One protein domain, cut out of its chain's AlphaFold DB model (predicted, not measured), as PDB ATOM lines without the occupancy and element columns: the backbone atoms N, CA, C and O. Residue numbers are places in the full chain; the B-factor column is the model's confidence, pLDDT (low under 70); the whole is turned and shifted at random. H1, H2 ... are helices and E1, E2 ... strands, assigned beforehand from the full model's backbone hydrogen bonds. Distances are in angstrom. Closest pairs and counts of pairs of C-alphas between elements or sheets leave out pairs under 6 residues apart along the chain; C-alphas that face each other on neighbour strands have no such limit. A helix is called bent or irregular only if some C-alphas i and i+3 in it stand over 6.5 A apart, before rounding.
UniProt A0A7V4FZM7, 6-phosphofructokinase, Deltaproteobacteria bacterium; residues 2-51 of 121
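Overview. This is residues 2 to 51 of the 121 residues of the protein "6-phosphofructokinase" of Deltaproteobacteria bacterium (UniProt A0A7V4FZM7). Picture an open sideways V: one arm is a small two-stranded hairpin, E1 and E2, with the helix H1 set lengthwise after it, and the other arm is the stretch of residues 35 to 43, which folds back from the far end of H1 and draws away from the first arm towards the short helix H2. Residues 45 to 51, of which 45 to 48 belong to H2, stick out free at the tip of this returning arm. The printed part has 50 residues, with two named strands and two named helices in the order E1, E2, H1, H2; the sheet has the order E1 - E2 and is antiparallel, and the class is mixed, helices and strands. The whole is only just loose, close to extended, with a radius of gyration of the C-alphas of 14.4 A, and it is flat, spanning 41 by 33 by 16 A.

Arrangement. Start at E1, residues 6 to 9, and look across to E2, residues 17 to 19: they are antiparallel neighbours and a hairpin, with 153 degrees between their directions. C-alphas 6 and 19 face each other at 4.7 A, and C-alphas 9 and 17 at 5.0 A. Check the backbone here: N 7 and O 18 are 2.8 A apart and N 18 and O 8 are 2.9 A apart, both within hydrogen-bond range. Go on through a tight link of two residues to H1, residues 22 to 34, which is only just apart from E1, the closest C-alphas being 8.5 A away. Last comes H2, residues 44 to 48, which is apart from E1, E2 and H1. In H1 every O i to N i+4 pair is within hydrogen-bond range; in H2 0 of 1 is, while 2 of 2 O i to N i+3 pairs are.

Along the chain. Find C-alpha 6 at (257.129, 179.335, 268.979); from there E1 runs to Arg 9. E2 runs from Ile 17 to Leu 19. Next find C-alpha 22 at (254.582, 182.379, 276.471), where H1 begins; it reaches Thr 34, 17.9 A from first to last C-alpha. H2 runs 8.1 A from Gly 44 to C-alpha 48 at (268.546, 172.087, 285.713); it is neither bent nor irregular, but only just: C-alphas 44 and 47 are 6.3 A apart.

Size, cuts and confidence. Look for the two C-alphas farthest apart at Pro 14 and Lys 35, 41.3 A from each other. Residues 2 to 51 are printed without a cut. No link is long; those from E1 to E2 and from H1 to H2 are short, with seven and nine residues. The mean pLDDT of the printed part is 91.1, and residue 2 is under 70.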
ATOM      1  N   GLY A   2     245.409 176.318 273.793       68.12
ATOM      2  CA  GLY A   2     246.545 175.405 274.007       68.12
ATOM      3  C   GLY A   2     247.596 175.441 272.894       68.12
ATOM      4  O   GLY A   2     248.477 174.581 272.858       68.12
ATOM      5  N   ASP A   3     247.516 176.440 272.013       79.94
ATOM      6  CA  ASP A   3     248.474 176.638 270.938       79.94
ATOM      7  C   ASP A   3     249.880 176.891 271.470       79.94
ATOM      8  O   ASP A   3     250.123 177.611 272.444       79.94
ATOM      9  N   VAL A   4     250.833 176.283 270.781       83.25
ATOM     10  CA  VAL A   4     252.237 176.326 271.145       83.25
ATOM     11  C   VAL A   4     252.843 177.657 270.703       83.25
ATOM     12  O   VAL A   4     252.868 177.977 269.516       83.25
ATOM     13  N   VAL A   5     253.407 178.414 271.647       87.06
ATOM     14  CA  VAL A   5     254.132 179.651 271.328       87.06
ATOM     15  C   VAL A   5     255.554 179.312 270.881       87.06
ATOM     16  O   VAL A   5     256.397 178.860 271.664       87.06
ATOM     17  N   VAL A   6     255.811 179.518 269.590       87.75
ATOM     18  CA  VAL A   6     257.129 179.335 268.979       87.75
ATOM     19  C   VAL A   6     257.903 180.640 269.080       87.75
ATOM     20  O   VAL A   6     257.516 181.647 268.500       87.75
ATOM     21  N   HIS A   7     259.029 180.608 269.786       86.19
ATOM     22  CA  HIS A   7     259.917 181.758 269.902       86.19
ATOM     23  C   HIS A   7     260.777 181.932 268.646       86.19
ATOM     24  O   HIS A   7     260.933 183.040 268.143       86.19
ATOM     25  N   ARG A   8     261.352 180.837 268.128       88.50
ATOM     26  CA  ARG A   8     262.106 180.847 266.863       88.50
ATOM     27  C   ARG A   8     262.209 179.457 266.241       88.50
ATOM     28  O   ARG A   8     261.999 178.452 266.919       88.50
ATOM     29  N   ARG A   9     262.603 179.396 264.969       91.56
ATOM     30  CA  ARG A   9     262.936 178.150 264.261       91.56
ATOM     31  C   ARG A   9     264.427 178.098 263.942       91.56
ATOM     32  O   ARG A   9     265.028 179.124 263.642       91.56
ATOM     33  N   VAL A  10     265.025 176.916 264.062       92.88
ATOM     34  CA  VAL A  10     266.437 176.654 263.755       92.88
ATOM     35  C   VAL A  10     266.491 175.440 262.837       92.88
ATOM     36  O   VAL A  10     266.539 174.309 263.306       92.88
ATOM     37  N   GLU A  11     266.453 175.681 261.528       92.50
ATOM     38  CA  GLU A  11     266.306 174.632 260.506       92.50
ATOM     39  C   GLU A  11     267.422 173.582 260.534       92.50
ATOM     40  O   GLU A  11     267.197 172.424 260.208       92.50
ATOM     41  N   THR A  12     268.616 173.961 260.986       93.88
ATOM     42  CA  THR A  12     269.780 173.070 261.070       93.88
ATOM     43  C   THR A  12     269.783 172.159 262.300       93.88
ATOM     44  O   THR A  12     270.714 171.377 262.481       93.88
ATOM     45  N   SER A  13     268.785 172.264 263.182       92.00
ATOM     46  CA  SER A  13     268.732 171.485 264.418       92.00
ATOM     47  C   SER A  13     267.869 170.228 264.263       92.00
ATOM     48  O   SER A  13     266.797 170.312 263.668       92.00
ATOM     49  N   PRO A  14     268.265 169.085 264.866       86.25
ATOM     50  CA  PRO A  14     267.433 167.876 264.886       86.25
ATOM     51  C   PRO A  14     266.083 168.080 265.594       86.25
ATOM     52  O   PRO A  14     265.142 167.337 265.344       86.25
ATOM     53  N   ASP A  15     265.980 169.102 266.444       85.44
ATOM     54  CA  ASP A  15     264.713 169.652 266.917       85.44
ATOM     55  C   ASP A  15     264.632 171.096 266.400       85.44
ATOM     56  O   ASP A  15     265.348 171.950 266.920       85.44
ATOM     57  N   PRO A  16     263.866 171.410 265.344       88.88
ATOM     58  CA  PRO A  16     263.912 172.723 264.702       88.88
ATOM     59  C   PRO A  16     263.083 173.790 265.424       88.88
ATOM     60  O   PRO A  16     263.253 174.985 265.165       88.88
ATOM     61  N   ILE A  17     262.184 173.403 266.332       89.81
ATOM     62  CA  ILE A  17     261.276 174.332 267.003       89.81
ATOM     63  C   ILE A  17     261.903 174.771 268.329       89.81
ATOM     64  O   ILE A  17     262.321 173.965 269.156       89.81
ATOM     65  N   ARG A  18     261.992 176.083 268.566       87.81
ATOM     66  CA  ARG A  18     262.346 176.627 269.883       87.81
ATOM     67  C   ARG A  18     261.102 177.218 270.508       87.81
ATOM     68  O   ARG A  18     260.632 178.278 270.096       87.81
ATOM     69  N   LEU A  19     260.590 176.511 271.504       88.62
ATOM     70  CA  LEU A  19     259.508 176.990 272.349       88.62
ATOM     71  C   LEU A  19     260.005 178.106 273.263       88.62
ATOM     72  O   LEU A  19     261.174 178.140 273.647       88.62
ATOM     73  N   GLY A  20     259.108 179.020 273.604       83.75
ATOM     74  CA  GLY A  20     259.408 180.135 274.491       83.75
ATOM     75  C   GLY A  20     258.451 181.292 274.259       83.75
ATOM     76  O   GLY A  20     257.554 181.215 273.430       83.75
ATOM     77  N   GLY A  21     258.629 182.375 275.007       85.25
ATOM     78  CA  GLY A  21     257.855 183.601 274.805       85.25
ATOM     79  C   GLY A  21     256.428 183.590 275.361       85.25
ATOM     80  O   GLY A  21     255.829 184.657 275.446       85.25
ATOM     81  N   ILE A  22     255.909 182.445 275.831       90.50
ATOM     82  CA  ILE A  22     254.582 182.379 276.471       90.50
ATOM     83  C   ILE A  22     254.457 183.357 277.647       90.50
ATOM     84  O   ILE A  22     253.423 183.991 277.801       90.50
ATOM     85  N   ALA A  23     255.526 183.554 278.421       91.94
ATOM     86  CA  ALA A  23     255.524 184.500 279.532       91.94
ATOM     87  C   ALA A  23     255.319 185.953 279.066       91.94
ATOM     88  O   ALA A  23     254.579 186.692 279.704       91.94
ATOM     89  N   TYR A  24     255.918 186.356 277.939       91.62
ATOM     90  CA  TYR A  24     255.731 187.700 277.378       91.62
ATOM     91  C   TYR A  24     254.340 187.881 276.776       91.62
ATOM     92  O   TYR A  24     253.743 188.940 276.944       91.62
ATOM     93  N   LYS A  25     253.801 186.834 276.134       90.81
ATOM     94  CA  LYS A  25     252.402 186.824 275.696       90.81
ATOM     95  C   LYS A  25     251.466 187.028 276.891       90.81
ATOM     96  O   LYS A  25     250.612 187.898 276.840       90.81
ATOM     97  N   LEU A  26     251.668 186.275 277.976       92.12
ATOM     98  CA  LEU A  26     250.853 186.389 279.187       92.12
ATOM     99  C   LEU A  26     250.955 187.770 279.835       92.12
ATOM    100  O   LEU A  26     249.934 188.296 280.255       92.12
ATOM    101  N   VAL A  27     252.149 188.370 279.895       95.25
ATOM    102  CA  VAL A  27     252.304 189.759 280.356       95.25
ATOM    103  C   VAL A  27     251.426 190.684 279.519       95.25
ATOM    104  O   VAL A  27     250.557 191.339 280.080       95.25
ATOM    105  N   ALA A  28     251.567 190.665 278.190       94.44
ATOM    106  CA  ALA A  28     250.775 191.524 277.311       94.44
ATOM    107  C   ALA A  28     249.258 191.315 277.487       94.44
ATOM    108  O   ALA A  28     248.514 192.289 277.612       94.44
ATOM    109  N   ASP A  29     248.806 190.059 277.559       92.88
ATOM    110  CA  ASP A  29     247.392 189.718 277.739       92.88
ATOM    111  C   ASP A  29     246.852 190.222 279.094       92.88
ATOM    112  O   ASP A  29     245.766 190.806 279.161       92.88
ATOM    113  N   ILE A  30     247.614 190.036 280.180       94.19
ATOM    114  CA  ILE A  30     247.233 190.464 281.534       94.19
ATOM    115  C   ILE A  30     247.177 191.991 281.622       94.19
ATOM    116  O   ILE A  30     246.195 192.533 282.132       94.19
ATOM    117  N   GLU A  31     248.186 192.699 281.116       97.38
ATOM    118  CA  GLU A  31     248.218 194.166 281.137       97.38
ATOM    119  C   GLU A  31     247.074 194.751 280.299       97.38
ATOM    120  O   GLU A  31     246.399 195.700 280.715       97.38
ATOM    121  N   GLN A  32     246.783 194.150 279.138       97.12
ATOM    122  CA  GLN A  32     245.671 194.567 278.290       97.12
ATOM    123  C   GLN A  32     244.324 194.420 279.007       97.12
ATOM    124  O   GLN A  32     243.504 195.345 278.934       97.12
ATOM    125  N   ALA A  33     244.110 193.291 279.688       95.69
ATOM    126  CA  ALA A  33     242.860 192.967 280.365       95.69
ATOM    127  C   ALA A  33     242.660 193.738 281.680       95.69
ATOM    128  O   ALA A  33     241.540 194.132 281.995       95.69
ATOM    129  N   THR A  34     243.731 193.968 282.443       95.94
ATOM    130  CA  THR A  34     243.641 194.482 283.824       95.94
ATOM    131  C   THR A  34     244.078 195.934 283.980       95.94
ATOM    132  O   THR A  34     243.716 196.569 284.967       95.94
ATOM    133  N   LYS A  35     244.844 196.474 283.021       96.69
ATOM    134  CA  LYS A  35     245.534 197.777 283.114       96.69
ATOM    135  C   LYS A  35     246.549 197.871 284.262       96.69
ATOM    136  O   LYS A  35     246.949 198.973 284.628       96.69
ATOM    137  N   LEU A  36     246.971 196.736 284.815       96.94
ATOM    138  CA  LEU A  36     248.018 196.640 285.830       96.94
ATOM    139  C   LEU A  36     249.335 196.233 285.171       96.94
ATOM    140  O   LEU A  36     249.303 195.418 284.258       96.94
ATOM    141  N   GLU A  37     250.468 196.756 285.650       96.94
ATOM    142  CA  GLU A  37     251.806 196.326 285.210       96.94
ATOM    143  C   GLU A  37     252.039 194.855 285.587       96.94
ATOM    144  O   GLU A  37     251.823 194.458 286.738       96.94
ATOM    145  N   ALA A  38     252.526 194.053 284.640       96.25
ATOM    146  CA  ALA A  38     252.869 192.655 284.862       96.25
ATOM    147  C   ALA A  38     254.345 192.391 284.547       96.25
ATOM    148  O   ALA A  38     254.933 192.940 283.619       96.25
ATOM    149  N   ARG A  39     254.971 191.496 285.318       95.69
ATOM    150  CA  ARG A  39     256.376 191.116 285.124       95.69
ATOM    151  C   ARG A  39     256.509 189.618 284.929       95.69
ATOM    152  O   ARG A  39     256.037 188.828 285.740       95.69
ATOM    153  N   ALA A  40     257.217 189.236 283.872       94.62
ATOM    154  CA  ALA A  40     257.593 187.853 283.621       94.62
ATOM    155  C   ALA A  40     258.956 187.545 284.246       94.62
ATOM    156  O   ALA A  40     259.919 188.287 284.062       94.62
ATOM    157  N   THR A  41     259.064 186.406 284.930       94.19
ATOM    158  CA  THR A  41     260.350 185.822 285.333       94.19
ATOM    159  C   THR A  41     260.493 184.447 284.699       94.19
ATOM    160  O   THR A  41     259.636 183.583 284.861       94.19
ATOM    161  N   ILE A  42     261.586 184.244 283.962       91.56
ATOM    162  CA  ILE A  42     261.872 183.003 283.241       91.56
ATOM    163  C   ILE A  42     263.103 182.367 283.885       91.56
ATOM    164  O   ILE A  42     264.225 182.810 283.656       91.56
ATOM    165  N   LEU A  43     262.901 181.320 284.688       91.94
ATOM    166  CA  LEU A  43     264.000 180.671 285.420       91.94
ATOM    167  C   LEU A  43     264.986 179.938 284.493       91.94
ATOM    168  O   LEU A  43     266.181 179.866 284.772       91.94
ATOM    169  N   GLY A  44     264.497 179.381 283.381       89.50
ATOM    170  CA  GLY A  44     265.339 178.742 282.368       89.50
ATOM    171  C   GLY A  44     266.257 177.650 282.937       89.50
ATOM    172  O   GLY A  44     265.809 176.779 283.686       89.50
ATOM    173  N   HIS A  45     267.542 177.707 282.565       91.50
ATOM    174  CA  HIS A  45     268.561 176.693 282.872       91.50
ATOM    175  C   HIS A  45     268.887 176.539 284.361       91.50
ATOM    176  O   HIS A  45     269.364 175.474 284.746       91.50
ATOM    177  N   ILE A  46     268.595 177.539 285.203       93.00
ATOM    178  CA  ILE A  46     268.829 177.451 286.655       93.00
ATOM    179  C   ILE A  46     268.109 176.242 287.265       93.00
ATOM    180  O   ILE A  46     268.660 175.581 288.137       93.00
ATOM    181  N   GLN A  47     266.934 175.886 286.739       92.88
ATOM    182  CA  GLN A  47     266.146 174.739 287.208       92.88
ATOM    183  C   GLN A  47     266.797 173.376 286.927       92.88
ATOM    184  O   GLN A  47     266.353 172.368 287.463       92.88
ATOM    185  N   ARG A  48     267.810 173.318 286.050       93.12
ATOM    186  CA  ARG A  48     268.546 172.087 285.713       93.12
ATOM    187  C   ARG A  48     269.883 171.973 286.449       93.12
ATOM    188  O   ARG A  48     270.579 170.979 286.271       93.12
ATOM    189  N   GLY A  49     270.264 173.001 287.208       91.06
ATOM    190  CA  GLY A  49     271.482 173.029 288.011       91.06
ATOM    191  C   GLY A  49     271.206 172.828 289.501       91.06
ATOM    192  O   GLY A  49     270.063 172.700 289.928       91.06
ATOM    193  N   GLY A  50     272.276 172.846 290.295       94.75
ATOM    194  CA  GLY A  50     272.220 172.661 291.746       94.75
ATOM    195  C   GLY A  50     272.548 171.234 292.189       94.75
ATOM    196  O   GLY A  50     272.573 170.294 291.395       94.75
ATOM    197  N   SER A  51     272.860 171.075 293.476       96.81
ATOM    198  CA  SER A  51     273.089 169.751 294.056       96.81
ATOM    199  C   SER A  51     271.759 168.995 294.163       96.81
ATOM    200  O   SER A  51     270.801 169.570 294.682       96.81
TER     201      SER A  51